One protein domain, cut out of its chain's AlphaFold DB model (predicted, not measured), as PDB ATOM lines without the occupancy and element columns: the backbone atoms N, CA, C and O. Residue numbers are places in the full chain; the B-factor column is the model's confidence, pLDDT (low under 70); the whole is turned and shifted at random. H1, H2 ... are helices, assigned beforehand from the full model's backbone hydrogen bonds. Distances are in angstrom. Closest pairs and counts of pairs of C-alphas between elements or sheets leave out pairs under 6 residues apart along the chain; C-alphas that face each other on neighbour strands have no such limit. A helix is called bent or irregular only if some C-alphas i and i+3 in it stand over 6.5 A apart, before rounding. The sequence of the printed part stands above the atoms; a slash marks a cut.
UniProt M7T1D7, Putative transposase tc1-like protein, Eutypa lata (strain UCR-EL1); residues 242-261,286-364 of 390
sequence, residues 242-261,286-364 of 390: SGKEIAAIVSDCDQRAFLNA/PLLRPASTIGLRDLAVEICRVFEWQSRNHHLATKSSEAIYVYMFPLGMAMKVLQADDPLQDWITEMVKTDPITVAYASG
ATOM      1  N   SER A 242       3.897  -1.185 -32.464       71.81
ATOM      2  CA  SER A 242       3.198  -1.150 -31.193       71.81
ATOM      3  C   SER A 242       4.015  -1.853 -30.106       71.81
ATOM      4  O   SER A 242       4.787  -2.782 -30.359       71.81
ATOM      5  N   GLY A 243       3.781  -1.482 -28.843       68.31
ATOM      6  CA  GLY A 243       4.437  -2.144 -27.709       68.31
ATOM      7  C   GLY A 243       4.197  -3.662 -27.654       68.31
ATOM      8  O   GLY A 243       5.032  -4.391 -27.128       68.31
ATOM      9  N   LYS A 244       3.092  -4.156 -28.236       71.62
ATOM     10  CA  LYS A 244       2.810  -5.597 -28.344       71.62
ATOM     11  C   LYS A 244       3.724  -6.288 -29.353       71.62
ATOM     12  O   LYS A 244       4.213  -7.376 -29.069       71.62
ATOM     13  N   GLU A 245       3.958  -5.663 -30.501       73.44
ATOM     14  CA  GLU A 245       4.850  -6.203 -31.533       73.44
ATOM     15  C   GLU A 245       6.294  -6.233 -31.041       73.44
ATOM     16  O   GLU A 245       6.993  -7.219 -31.238       73.44
ATOM     17  N   ILE A 246       6.712  -5.207 -30.302       69.69
ATOM     18  CA  ILE A 246       8.048  -5.164 -29.700       69.69
ATOM     19  C   ILE A 246       8.206  -6.246 -28.643       69.69
ATOM     20  O   ILE A 246       9.205  -6.956 -28.653       69.69
ATOM     21  N   ALA A 247       7.217  -6.422 -27.763       71.94
ATOM     22  CA  ALA A 247       7.247  -7.502 -26.782       71.94
ATOM     23  C   ALA A 247       7.337  -8.882 -27.456       71.94
ATOM     24  O   ALA A 247       8.081  -9.743 -26.988       71.94
ATOM     25  N   ALA A 248       6.631  -9.080 -28.574       74.44
ATOM     26  CA  ALA A 248       6.701 -10.313 -29.351       74.44
ATOM     27  C   ALA A 248       8.086 -10.525 -29.983       74.44
ATOM     28  O   ALA A 248       8.633 -11.619 -29.871       74.44
ATOM     29  N   ILE A 249       8.681  -9.485 -30.577       76.38
ATOM     30  CA  ILE A 249      10.036  -9.545 -31.150       76.38
ATOM     31  C   ILE A 249      11.067  -9.853 -30.064       76.38
ATOM     32  O   ILE A 249      11.886 -10.747 -30.239       76.38
ATOM     33  N   VAL A 250      11.009  -9.162 -28.921       74.75
ATOM     34  CA  VAL A 250      11.927  -9.401 -27.797       74.75
ATOM     35  C   VAL A 250      11.793 -10.835 -27.283       74.75
ATOM     36  O   VAL A 250      12.805 -11.493 -27.052       74.75
ATOM     37  N   SER A 251      10.564 -11.345 -27.153       76.50
ATOM     38  CA  SER A 251      10.316 -12.729 -26.733       76.50
ATOM     39  C   SER A 251      10.847 -13.752 -27.742       76.50
ATOM     40  O   SER A 251      11.412 -14.763 -27.332       76.50
ATOM     41  N   ASP A 252      10.684 -13.506 -29.044       78.12
ATOM     42  CA  ASP A 252      11.219 -14.369 -30.106       78.12
ATOM     43  C   ASP A 252      12.756 -14.347 -30.116       78.12
ATOM     44  O   ASP A 252      13.396 -15.397 -30.173       78.12
ATOM     45  N   CYS A 253      13.371 -13.171 -29.964       72.75
ATOM     46  CA  CYS A 253      14.819 -13.036 -29.829       72.75
ATOM     47  C   CYS A 253      15.363 -13.787 -28.603       72.75
ATOM     48  O   CYS A 253      16.344 -14.520 -28.740       72.75
ATOM     49  N   ASP A 254      14.726 -13.663 -27.432       70.00
ATOM     50  CA  ASP A 254      15.133 -14.391 -26.218       70.00
ATOM     51  C   ASP A 254      14.989 -15.909 -26.398       70.00
ATOM     52  O   ASP A 254      15.885 -16.674 -26.033       70.00
ATOM     53  N   GLN A 255      13.908 -16.359 -27.042       76.69
ATOM     54  CA  GLN A 255      13.702 -17.774 -27.332       76.69
ATOM     55  C   GLN A 255      14.764 -18.322 -28.297       76.69
ATOM     56  O   GLN A 255      15.314 -19.397 -28.053       76.69
ATOM     57  N   ARG A 256      15.112 -17.586 -29.359       73.19
ATOM     58  CA  ARG A 256      16.184 -17.978 -30.292       73.19
ATOM     59  C   ARG A 256      17.549 -18.001 -29.610       73.19
ATOM     60  O   ARG A 256      18.300 -18.955 -29.801       73.19
ATOM     61  N   ALA A 257      17.856 -17.004 -28.782       67.62
ATOM     62  CA  ALA A 257      19.093 -16.968 -28.005       67.62
ATOM     63  C   ALA A 257      19.179 -18.148 -27.022       67.62
ATOM     64  O   ALA A 257      20.220 -18.797 -26.925       67.62
ATOM     65  N   PHE A 258      18.072 -18.477 -26.343       69.75
ATOM     66  CA  PHE A 258      17.971 -19.661 -25.491       69.75
ATOM     67  C   PHE A 258      18.250 -20.939 -26.290       69.75
ATOM     68  O   PHE A 258      19.137 -21.698 -25.918       69.75
ATOM     69  N   LEU A 259      17.562 -21.161 -27.410       73.56
ATOM     70  CA  LEU A 259      17.736 -22.372 -28.220       73.56
ATOM     71  C   LEU A 259      19.158 -22.514 -28.783       73.56
ATOM     72  O   LEU A 259      19.710 -23.615 -28.774       73.56
ATOM     73  N   ASN A 260      19.781 -21.414 -29.209       67.12
ATOM     74  CA  ASN A 260      21.151 -21.422 -29.724       67.12
ATOM     75  C   ASN A 260      22.184 -21.749 -28.634       67.12
ATOM     76  O   ASN A 260      23.131 -22.483 -28.902       67.12
ATOM     77  N   ALA A 261      21.970 -21.292 -27.395       62.94
ATOM     78  CA  ALA A 261      22.841 -21.630 -26.266       62.94
ATOM     79  C   ALA A 261      22.829 -23.135 -25.932       62.94
ATOM     80  O   ALA A 261      23.849 -23.680 -25.518       62.94
ATOM     81  N   PRO A 286      27.562 -14.187 -26.008       67.00
ATOM     82  CA  PRO A 286      26.171 -13.769 -26.004       67.00
ATOM     83  C   PRO A 286      25.947 -12.606 -25.036       67.00
ATOM     84  O   PRO A 286      26.395 -12.659 -23.888       67.00
ATOM     85  N   LEU A 287      25.220 -11.587 -25.499       72.50
ATOM     86  CA  LEU A 287      24.805 -10.469 -24.656       72.50
ATOM     87  C   LEU A 287      24.021 -10.976 -23.445       72.50
ATOM     88  O   LEU A 287      23.280 -11.968 -23.514       72.50
ATOM     89  N   LEU A 288      24.153 -10.253 -22.341       69.38
ATOM     90  CA  LEU A 288      23.379 -10.510 -21.141       69.38
ATOM     91  C   LEU A 288      21.887 -10.322 -21.436       69.38
ATOM     92  O   LEU A 288      21.453  -9.388 -22.114       69.38
ATOM     93  N   ARG A 289      21.068 -11.224 -20.893       65.75
ATOM     94  CA  ARG A 289      19.612 -11.130 -21.019       65.75
ATOM     95  C   ARG A 289      19.086  -9.867 -20.335       65.75
ATOM     96  O   ARG A 289      19.633  -9.466 -19.299       65.75
ATOM     97  N   PRO A 290      17.967  -9.299 -20.817       62.03
ATOM     98  CA  PRO A 290      17.231  -8.296 -20.061       62.03
ATOM     99  C   PRO A 290      16.995  -8.777 -18.619       62.03
ATOM    100  O   PRO A 290      16.624  -9.929 -18.405       62.03
ATOM    101  N   ALA A 291      17.245  -7.906 -17.636       63.09
ATOM    102  CA  ALA A 291      17.183  -8.194 -16.194       63.09
ATOM    103  C   ALA A 291      18.259  -9.146 -15.620       63.09
ATOM    104  O   ALA A 291      18.208  -9.450 -14.429       63.09
ATOM    105  N   SER A 292      19.243  -9.581 -16.416       64.62
ATOM    106  CA  SER A 292      20.420 -10.311 -15.909       64.62
ATOM    107  C   SER A 292      21.623  -9.411 -15.604       64.62
ATOM    108  O   SER A 292      22.547  -9.843 -14.919       64.62
ATOM    109  N   THR A 293      21.597  -8.152 -16.053       63.94
ATOM    110  CA  THR A 293      22.552  -7.126 -15.627       63.94
ATOM    111  C   THR A 293      22.243  -6.707 -14.191       63.94
ATOM    112  O   THR A 293      21.110  -6.352 -13.860       63.94
ATOM    113  N   ILE A 294      23.248  -6.776 -13.317       65.00
ATOM    114  CA  ILE A 294      23.077  -6.508 -11.881       65.00
ATOM    115  C   ILE A 294      23.447  -5.048 -11.569       65.00
ATOM    116  O   ILE A 294      22.914  -4.469 -10.621       65.00
ATOM    117  N   GLY A 295      24.298  -4.423 -12.396       77.88
ATOM    118  CA  GLY A 295      24.722  -3.032 -12.227       77.88
ATOM    119  C   GLY A 295      24.786  -2.202 -13.512       77.88
ATOM    120  O   GLY A 295      24.813  -2.718 -14.629       77.88
ATOM    121  N   LEU A 296      24.865  -0.879 -13.332       81.06
ATOM    122  CA  LEU A 296      25.033   0.093 -14.422       81.06
ATOM    123  C   LEU A 296      26.346  -0.097 -15.184       81.06
ATOM    124  O   LEU A 296      26.390   0.143 -16.386       81.06
ATOM    125  N   ARG A 297      27.393  -0.582 -14.505       84.94
ATOM    126  CA  ARG A 297      28.653  -0.968 -15.149       84.94
ATOM    127  C   ARG A 297      28.428  -2.068 -16.186       84.94
ATOM    128  O   ARG A 297      28.881  -1.926 -17.313       84.94
ATOM    129  N   ASP A 298      27.712  -3.133 -15.824       82.44
ATOM    130  CA  ASP A 298      27.437  -4.248 -16.739       82.44
ATOM    131  C   ASP A 298      26.603  -3.764 -17.925       82.44
ATOM    132  O   ASP A 298      26.905  -4.081 -19.067       82.44
ATOM    133  N   LEU A 299      25.606  -2.915 -17.669       83.44
ATOM    134  CA  LEU A 299      24.806  -2.300 -18.724       83.44
ATOM    135  C   LEU A 299      25.652  -1.449 -19.682       83.44
ATOM    136  O   LEU A 299      25.472  -1.535 -20.893       83.44
ATOM    137  N   ALA A 300      26.581  -0.650 -19.155       85.69
ATOM    138  CA  ALA A 300      27.506   0.136 -19.964       85.69
ATOM    139  C   ALA A 300      28.408  -0.763 -20.828       85.69
ATOM    140  O   ALA A 300      28.562  -0.498 -22.018       85.69
ATOM    141  N   VAL A 301      28.932  -1.858 -20.268       87.69
ATOM    142  CA  VAL A 301      29.716  -2.852 -21.022       87.69
ATOM    143  C   VAL A 301      28.880  -3.487 -22.132       87.69
ATOM    144  O   VAL A 301      29.354  -3.605 -23.259       87.69
ATOM    145  N   GLU A 302      27.629  -3.850 -21.854       86.62
ATOM    146  CA  GLU A 302      26.731  -4.435 -22.852       86.62
ATOM    147  C   GLU A 302      26.401  -3.447 -23.984       86.62
ATOM    148  O   GLU A 302      26.368  -3.847 -25.146       86.62
ATOM    149  N   ILE A 303      26.251  -2.148 -23.696       87.06
ATOM    150  CA  ILE A 303      26.111  -1.110 -24.736       87.06
ATOM    151  C   ILE A 303      27.351  -1.072 -25.632       87.06
ATOM    152  O   ILE A 303      27.220  -1.055 -26.857       87.06
ATOM    153  N   CYS A 304      28.547  -1.087 -25.039       88.50
ATOM    154  CA  CYS A 304      29.801  -1.101 -25.791       88.50
ATOM    155  C   CYS A 304      29.926  -2.362 -26.656       88.50
ATOM    156  O   CYS A 304      30.300  -2.262 -27.820       88.50
ATOM    157  N   ARG A 305      29.529  -3.528 -26.134       87.62
ATOM    158  CA  ARG A 305      29.491  -4.801 -26.869       87.62
ATOM    159  C   ARG A 305      28.530  -4.741 -28.057       87.62
ATOM    160  O   ARG A 305      28.905  -5.091 -29.174       87.62
ATOM    161  N   VAL A 306      27.299  -4.268 -27.849       85.19
ATOM    162  CA  VAL A 306      26.315  -4.096 -28.936       85.19
ATOM    163  C   VAL A 306      26.868  -3.174 -30.019       85.19
ATOM    164  O   VAL A 306      26.733  -3.466 -31.208       85.19
ATOM    165  N   PHE A 307      27.498  -2.075 -29.606       85.44
ATOM    166  CA  PHE A 307      28.112  -1.134 -30.524       85.44
ATOM    167  C   PHE A 307      29.257  -1.773 -31.323       85.44
ATOM    168  O   PHE A 307      29.267  -1.661 -32.545       85.44
ATOM    169  N   GLU A 308      30.165  -2.500 -30.666       85.50
ATOM    170  CA  GLU A 308      31.259  -3.235 -31.312       85.50
ATOM    171  C   GLU A 308      30.734  -4.208 -32.366       85.50
ATOM    172  O   GLU A 308      31.215  -4.247 -33.501       85.50
ATOM    173  N   TRP A 309      29.701  -4.972 -32.007       83.00
ATOM    174  CA  TRP A 309      29.078  -5.909 -32.925       83.00
ATOM    175  C   TRP A 309      28.505  -5.185 -34.145       83.00
ATOM    176  O   TRP A 309      28.748  -5.610 -35.272       83.00
ATOM    177  N   GLN A 310      27.794  -4.073 -33.956       80.12
ATOM    178  CA  GLN A 310      27.252  -3.302 -35.079       80.12
ATOM    179  C   GLN A 310      28.335  -2.669 -35.938       80.12
ATOM    180  O   GLN A 310      28.237  -2.718 -37.161       80.12
ATOM    181  N   SER A 311      29.375  -2.130 -35.312       79.62
ATOM    182  CA  SER A 311      30.551  -1.595 -35.988       79.62
ATOM    183  C   SER A 311      31.213  -2.654 -36.871       79.62
ATOM    184  O   SER A 311      31.496  -2.395 -38.034       79.62
ATOM    185  N   ARG A 312      31.357  -3.899 -36.411       79.94
ATOM    186  CA  ARG A 312      31.927  -4.983 -37.236       79.94
ATOM    187  C   ARG A 312      30.968  -5.499 -38.312       79.94
ATOM    188  O   ARG A 312      31.397  -5.924 -39.384       79.94
ATOM    189  N   ASN A 313      29.663  -5.438 -38.055       76.62
ATOM    190  CA  ASN A 313      28.628  -6.035 -38.902       76.62
ATOM    191  C   ASN A 313      27.816  -5.013 -39.716       76.62
ATOM    192  O   ASN A 313      26.805  -5.379 -40.314       76.62
ATOM    193  N   HIS A 314      28.244  -3.749 -39.797       73.81
ATOM    194  CA  HIS A 314      27.507  -2.698 -40.516       73.81
ATOM    195  C   HIS A 314      27.295  -3.032 -42.003       73.81
ATOM    196  O   HIS A 314      26.296  -2.634 -42.592       73.81
ATOM    197  N   HIS A 315      28.190  -3.826 -42.597       70.50
ATOM    198  CA  HIS A 315      28.071  -4.329 -43.966       70.50
ATOM    199  C   HIS A 315      26.884  -5.294 -44.172       70.50
ATOM    200  O   HIS A 315      26.386  -5.421 -45.290       70.50
ATOM    201  N   LEU A 316      26.408  -5.959 -43.110       66.62
ATOM    202  CA  LEU A 316      25.223  -6.828 -43.139       66.62
ATOM    203  C   LEU A 316      23.917  -6.025 -43.043       66.62
ATOM    204  O   LEU A 316      22.852  -6.506 -43.442       66.62
ATOM    205  N   ALA A 317      23.979  -4.791 -42.533       60.97
ATOM    206  CA  ALA A 317      22.838  -3.893 -42.468       60.97
ATOM    207  C   ALA A 317      22.574  -3.300 -43.861       60.97
ATOM    208  O   ALA A 317      23.107  -2.266 -44.250       60.97
ATOM    209  N   THR A 318      21.703  -3.958 -44.623       49.34
ATOM    210  CA  THR A 318      21.393  -3.656 -46.035       49.34
ATOM    211  C   THR A 318      20.846  -2.249 -46.335       49.34
ATOM    212  O   THR A 318      20.599  -1.962 -47.506       49.34
ATOM    213  N   LYS A 319      20.620  -1.365 -45.345       52.84
ATOM    214  CA  LYS A 319      19.913  -0.093 -45.592       52.84
ATOM    215  C   LYS A 319      20.372   1.191 -44.910       52.84
ATOM    216  O   LYS A 319      19.901   2.222 -45.373       52.84
ATOM    217  N   SER A 320      21.241   1.221 -43.901       54.41
ATOM    218  CA  SER A 320      21.681   2.530 -43.389       54.41
ATOM    219  C   SER A 320      22.877   2.437 -42.444       54.41
ATOM    220  O   SER A 320      22.777   1.851 -41.367       54.41
ATOM    221  N   SER A 321      23.980   3.090 -42.816       58.69
ATOM    222  CA  SER A 321      25.070   3.441 -41.902       58.69
ATOM    223  C   SER A 321      24.614   4.392 -40.789       58.69
ATOM    224  O   SER A 321      25.335   4.561 -39.818       58.69
ATOM    225  N   GLU A 322      23.417   4.980 -40.865       62.94
ATOM    226  CA  GLU A 322      22.884   5.890 -39.844       62.94
ATOM    227  C   GLU A 322      22.476   5.153 -38.564       62.94
ATOM    228  O   GLU A 322      22.448   5.754 -37.491       62.94
ATOM    229  N   ALA A 323      22.224   3.839 -38.639       66.00
ATOM    230  CA  ALA A 323      21.892   3.034 -37.467       66.00
ATOM    231  C   ALA A 323      23.013   3.054 -36.413       66.00
ATOM    232  O   ALA A 323      22.719   3.063 -35.220       66.00
ATOM    233  N   ILE A 324      24.281   3.144 -36.834       71.31
ATOM    234  CA  ILE A 324      25.427   3.205 -35.915       71.31
ATOM    235  C   ILE A 324      25.458   4.526 -35.131       71.31
ATOM    236  O   ILE A 324      25.831   4.556 -33.959       71.31
ATOM    237  N   TYR A 325      24.984   5.619 -35.738       72.50
ATOM    238  CA  TYR A 325      24.951   6.937 -35.105       72.50
ATOM    239  C   TYR A 325      23.890   7.037 -34.014       72.50
ATOM    240  O   TYR A 325      24.062   7.783 -33.052       72.50
ATOM    241  N   VAL A 326      22.835   6.226 -34.105       72.88
ATOM    242  CA  VAL A 326      21.800   6.126 -33.069       72.88
ATOM    243  C   VAL A 326      22.376   5.585 -31.747       72.88
ATOM    244  O   VAL A 326      21.853   5.900 -30.678       72.88
ATOM    245  N   TYR A 327      23.491   4.845 -31.791       76.88
ATOM    246  CA  TYR A 327      24.183   4.329 -30.603       76.88
ATOM    247  C   TYR A 327      25.260   5.264 -30.041       76.88
ATOM    248  O   TYR A 327      25.730   5.029 -28.931       76.88
ATOM    249  N   MET A 328      25.623   6.347 -30.739       78.88
ATOM    250  CA  MET A 328      26.671   7.273 -30.281       78.88
ATOM    251  C   MET A 328      26.345   7.931 -28.946       78.88
ATOM    252  O   MET A 328      27.229   8.100 -28.108       78.88
ATOM    253  N   PHE A 329      25.076   8.278 -28.722       76.75
ATOM    254  CA  PHE A 329      24.678   8.902 -27.467       76.75
ATOM    255  C   PHE A 329      24.726   7.920 -26.277       76.75
ATOM    256  O   PHE A 329      25.425   8.224 -25.305       76.75
ATOM    257  N   PRO A 330      24.111   6.719 -26.352       83.88
ATOM    258  CA  PRO A 330      24.310   5.677 -25.344       83.88
ATOM    259  C   PRO A 330      25.777   5.298 -25.114       83.88
ATOM    260  O   PRO A 330      26.192   5.151 -23.967       83.88
ATOM    261  N   LEU A 331      26.581   5.190 -26.179       84.69
ATOM    262  CA  LEU A 331      28.005   4.858 -26.080       84.69
ATOM    263  C   LEU A 331      28.787   5.929 -25.307       84.69
ATOM    264  O   LEU A 331      29.584   5.601 -24.431       84.69
ATOM    265  N   GLY A 332      28.524   7.212 -25.579       79.25
ATOM    266  CA  GLY A 332      29.144   8.320 -24.853       79.25
ATOM    267  C   GLY A 332      28.825   8.304 -23.354       79.25
ATOM    268  O   GLY A 332      29.707   8.567 -22.535       79.25
ATOM    269  N   MET A 333      27.594   7.940 -22.979       81.44
ATOM    270  CA  MET A 333      27.210   7.803 -21.568       81.44
ATOM    271  C   MET A 333      27.795   6.547 -20.920       81.44
ATOM    272  O   MET A 333      28.263   6.611 -19.781       81.44
ATOM    273  N   ALA A 334      27.848   5.429 -21.646       84.69
ATOM    274  CA  ALA A 334      28.495   4.205 -21.181       84.69
ATOM    275  C   ALA A 334      29.977   4.460 -20.868       84.69
ATOM    276  O   ALA A 334      30.455   4.103 -19.793       84.69
ATOM    277  N   MET A 335      30.676   5.191 -21.740       83.44
ATOM    278  CA  MET A 335      32.069   5.582 -21.528       83.44
ATOM    279  C   MET A 335      32.261   6.397 -20.239       83.44
ATOM    280  O   MET A 335      33.270   6.229 -19.561       83.44
ATOM    281  N   LYS A 336      31.296   7.237 -19.838       76.38
ATOM    282  CA  LYS A 336      31.365   7.974 -18.562       76.38
ATOM    283  C   LYS A 336      31.164   7.095 -17.340       76.38
ATOM    284  O   LYS A 336      31.877   7.266 -16.356       76.38
ATOM    285  N   VAL A 337      30.228   6.155 -17.397       81.25
ATOM    286  CA  VAL A 337      30.040   5.178 -16.315       81.25
ATOM    287  C   VAL A 337      31.293   4.312 -16.149       81.25
ATOM    288  O   VAL A 337      31.683   3.983 -15.032       81.25
ATOM    289  N   LEU A 338      31.981   4.019 -17.254       83.31
ATOM    290  CA  LEU A 338      33.206   3.223 -17.288       83.31
ATOM    291  C   LEU A 338      34.492   4.051 -17.129       83.31
ATOM    292  O   LEU A 338      35.578   3.513 -17.313       83.31
ATOM    293  N   GLN A 339      34.409   5.345 -16.793       81.31
ATOM    294  CA  GLN A 339      35.567   6.256 -16.814       81.31
ATOM    295  C   GLN A 339      36.705   5.876 -15.853       81.31
ATOM    296  O   GLN A 339      37.812   6.375 -16.003       81.31
ATOM    297  N   ALA A 340      36.414   5.063 -14.835       79.50
ATOM    298  CA  ALA A 340      37.380   4.622 -13.832       79.50
ATOM    299  C   ALA A 340      38.050   3.276 -14.180       79.50
ATOM    300  O   ALA A 340      38.835   2.770 -13.383       79.50
ATOM    301  N   ASP A 341      37.698   2.671 -15.318       84.75
ATOM    302  CA  ASP A 341      38.187   1.367 -15.766       84.75
ATOM    303  C   ASP A 341      39.049   1.561 -17.022       84.75
ATOM    304  O   ASP A 341      38.536   1.563 -18.142       84.75
ATOM    305  N   ASP A 342      40.353   1.794 -16.823       83.44
ATOM    306  CA  ASP A 342      41.293   2.139 -17.903       83.44
ATOM    307  C   ASP A 342      41.271   1.123 -19.068       83.44
ATOM    308  O   ASP A 342      41.125   1.555 -20.212       83.44
ATOM    309  N   PRO A 343      41.293  -0.211 -18.834       87.38
ATOM    310  CA  PRO A 343      41.179  -1.189 -19.918       87.38
ATOM    311  C   PRO A 343      39.908  -1.042 -20.763       87.38
ATOM    312  O   PRO A 343      39.948  -1.209 -21.981       87.38
ATOM    313  N   LEU A 344      38.768  -0.730 -20.136       83.06
ATOM    314  CA  LEU A 344      37.520  -0.517 -20.868       83.06
ATOM    315  C   LEU A 344      37.517   0.816 -21.618       83.06
ATOM    316  O   LEU A 344      36.972   0.885 -22.718       83.06
ATOM    317  N   GLN A 345      38.133   1.863 -21.064       79.56
ATOM    318  CA  GLN A 345      38.300   3.137 -21.769       79.56
ATOM    319  C   GLN A 345      39.157   2.983 -23.025       79.56
ATOM    320  O   GLN A 345      38.801   3.525 -24.076       79.56
ATOM    321  N   ASP A 346      40.253   2.231 -22.927       80.12
ATOM    322  CA  ASP A 346      41.141   1.958 -24.054       80.12
ATOM    323  C   ASP A 346      40.412   1.167 -25.140       80.12
ATOM    324  O   ASP A 346      40.414   1.585 -26.299       80.12
ATOM    325  N   TRP A 347      39.685   0.110 -24.759       85.44
ATOM    326  CA  TRP A 347      38.864  -0.677 -25.685       85.44
ATOM    327  C   TRP A 347      37.825   0.179 -26.420       85.44
ATOM    328  O   TRP A 347      37.730   0.126 -27.647       85.44
ATOM    329  N   ILE A 348      37.072   1.025 -25.703       82.88
ATOM    330  CA  ILE A 348      36.069   1.906 -26.324       82.88
ATOM    331  C   ILE A 348      36.737   2.909 -27.265       82.88
ATOM    332  O   ILE A 348      36.262   3.142 -28.377       82.88
ATOM    333  N   THR A 349      37.851   3.498 -26.837       80.81
ATOM    334  CA  THR A 349      38.586   4.484 -27.630       80.81
ATOM    335  C   THR A 349      39.132   3.867 -28.915       80.81
ATOM    336  O   THR A 349      39.012   4.470 -29.982       80.81
ATOM    337  N   GLU A 350      39.720   2.676 -28.833       83.56
ATOM    338  CA  GLU A 350      40.219   1.923 -29.983       83.56
ATOM    339  C   GLU A 350      39.084   1.571 -30.947       83.56
ATOM    340  O   GLU A 350      39.185   1.833 -32.147       83.56
ATOM    341  N   MET A 351      37.969   1.068 -30.421       84.50
ATOM    342  CA  MET A 351      36.784   0.722 -31.200       84.50
ATOM    343  C   MET A 351      36.250   1.919 -32.002       84.50
ATOM    344  O   MET A 351      36.058   1.812 -33.212       84.50
ATOM    345  N   VAL A 352      36.080   3.087 -31.367       80.94
ATOM    346  CA  VAL A 352      35.572   4.296 -32.046       80.94
ATOM    347  C   VAL A 352      36.576   4.836 -33.075       80.94
ATOM    348  O   VAL A 352      36.165   5.369 -34.107       80.94
ATOM    349  N   LYS A 353      37.886   4.697 -32.822       80.50
ATOM    350  CA  LYS A 353      38.957   5.118 -33.745       80.50
ATOM    351  C   LYS A 353      39.095   4.215 -34.968       80.50
ATOM    352  O   LYS A 353      39.500   4.700 -36.019       80.50
ATOM    353  N   THR A 354      38.818   2.925 -34.815       79.50
ATOM    354  CA  THR A 354      39.053   1.919 -35.861       79.50
ATOM    355  C   THR A 354      37.903   1.864 -36.860       79.50
ATOM    356  O   THR A 354      38.114   1.587 -38.039       79.50
ATOM    357  N   ASP A 355      36.685   2.156 -36.410       74.00
ATOM    358  CA  ASP A 355      35.510   2.135 -37.268       74.00
ATOM    359  C   ASP A 355      35.512   3.317 -38.268       74.00
ATOM    360  O   ASP A 355      35.639   4.480 -37.866       74.00
ATOM    361  N   PRO A 356      35.347   3.058 -39.580       72.31
ATOM    362  CA  PRO A 356      35.422   4.092 -40.613       72.31
ATOM    363  C   PRO A 356      34.283   5.116 -40.533       72.31
ATOM    364  O   PRO A 356      34.415   6.225 -41.051       72.31
ATOM    365  N   ILE A 357      33.168   4.759 -39.894       69.94
ATOM    366  CA  ILE A 357      32.002   5.612 -39.693       69.94
ATOM    367  C   ILE A 357      32.214   6.501 -38.456       69.94
ATOM    368  O   ILE A 357      31.837   7.675 -38.469       69.94
ATOM    369  N   THR A 358      32.869   5.990 -37.405       73.06
ATOM    370  CA  THR A 358      33.047   6.736 -36.145       73.06
ATOM    371  C   THR A 358      34.422   7.366 -35.921       73.06
ATOM    372  O   THR A 358      34.578   8.169 -35.003       73.06
ATOM    373  N   VAL A 359      35.411   7.133 -36.784       69.06
ATOM    374  CA  VAL A 359      36.755   7.737 -36.658       69.06
ATOM    375  C   VAL A 359      36.733   9.279 -36.633       69.06
ATOM    376  O   VAL A 359      37.503   9.932 -35.919       69.06
ATOM    377  N   ALA A 360      35.789   9.898 -37.351       59.06
ATOM    378  CA  ALA A 360      35.577  11.349 -37.328       59.06
ATOM    379  C   ALA A 360      35.063  11.860 -35.963       59.06
ATOM    380  O   ALA A 360      35.277  13.022 -35.611       59.06
ATOM    381  N   TYR A 361      34.432  10.986 -35.174       60.84
ATOM    382  CA  TYR A 361      34.000  11.268 -33.805       60.84
ATOM    383  C   TYR A 361      35.176  11.185 -32.834       60.84
ATOM    384  O   TYR A 361      35.338  12.071 -31.995       60.84
ATOM    385  N   ALA A 362      36.041  10.174 -32.987       53.53
ATOM    386  CA  ALA A 362      37.228  10.007 -32.146       53.53
ATOM    387  C   ALA A 362      38.248  11.147 -32.298       53.53
ATOM    388  O   ALA A 362      38.941  11.499 -31.345       53.53
ATOM    389  N   SER A 363      38.348  11.720 -33.500       50.75
ATOM    390  CA  SER A 363      39.313  12.777 -33.846       50.75
ATOM    391  C   SER A 363      38.903  14.178 -33.389       50.75
ATOM    392  O   SER A 363      39.646  15.136 -33.588       50.75
ATOM    393  N   GLY A 364      37.718  14.338 -32.797       49.94
ATOM    394  CA  GLY A 364      37.303  15.602 -32.204       49.94
ATOM    395  C   GLY A 364      37.072  16.757 -33.187       49.94
ATOM    396  O   GLY A 364      36.804  17.877 -32.757       49.94
TER     397      GLY A 364
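This is residues 242 to 261 and 286 to 364 of the 390 residues of the protein "Putative transposase tc1-like protein" of Eutypa lata (strain UCR-EL1) (UniProt M7T1D7). Three helices, H2, H4 and H5, stand in an up-and-down bundle, each running against the one before it, their centres making a triangle; H5 is the more loosely held of the three. H1 lies off to one side of this bundle, crosswise to H2 and with no helix touching it, while the short H3 and H6 sit by H2 and H5 near one end of the bundle. The printed part has 99 residues with six named helices, H1 to H6 in that order, and no named strand: the class is all helix. The whole is only just compact, close to loose, with a radius of gyration of the C-alphas of 14.9 A and spans of 40 by 34 by 26 A.

H1, residues 243 to 261, is apart from H2, residues 296 to 316. H2 has a kink of 33 degrees near residue 310 and is irregular, with C-alphas 312 and 315 7.8 A apart. With residues 307 to 314 alone it touches H3, residues 322 to 325; the closest C-alphas are those of Gln 310 and Ile 324, 6.8 A apart. H2 also touches H4, residues 328 to 337, closest at the C-alphas of Ala 300 and Ala 334, 4.4 A apart; they run opposite ways at a shallow tilt of 32 degrees, only just short of steep. H3 and H4 meet only through their link. H5, residues 342 to 354, is close to H2 but not clearly touching, closest at the C-alphas of Glu 308 and Met 351, 6.8 A apart; the two run the same way at a shallow tilt of 21 degrees. H5 is likewise close to H4 but not clearly touching, closest at the C-alphas of Met 335 and Gln 345, 6.7 A apart, and they run opposite ways at a shallow tilt of 18 degrees. With residues 349 to 353 alone, H5 touches H6, residues 359 to 362, closest at the C-alphas of Lys 353 and Val 359, 4.5 A apart. Every O i to N i+4 pair is within hydrogen-bond range in H1, H4 and H5, and 15 of 17 are in H2; H3 and H6 are too short for such a pair.

H1 begins at C-alpha 243, (4.437, -2.144, -27.709), and is 26.8 A long. H2 begins at C-alpha 296, (25.033, 0.093, -14.422), and is 29.5 A long. H4 is 14.5 A long and H5 18.1 A. H6 ends at C-alpha 362, (37.228, 10.007, -32.146).

The C-alphas of Leu 259 and Gly 364 are the two farthest apart, at 42.9 A. Residues 262 to 285 are not printed, and C-alphas 261 and 286 are 8.5 A apart across the cut. The links printed whole, from H2 through to H6, are tight. Residues 242 to 249, of which 243 to 249 belong to H1, stand free, as do residues 315 to 320. The mean pLDDT of the printed part is 74.5; 29 residues are under 70, among them 288 to 294, 316 to 323 and 359 to 364.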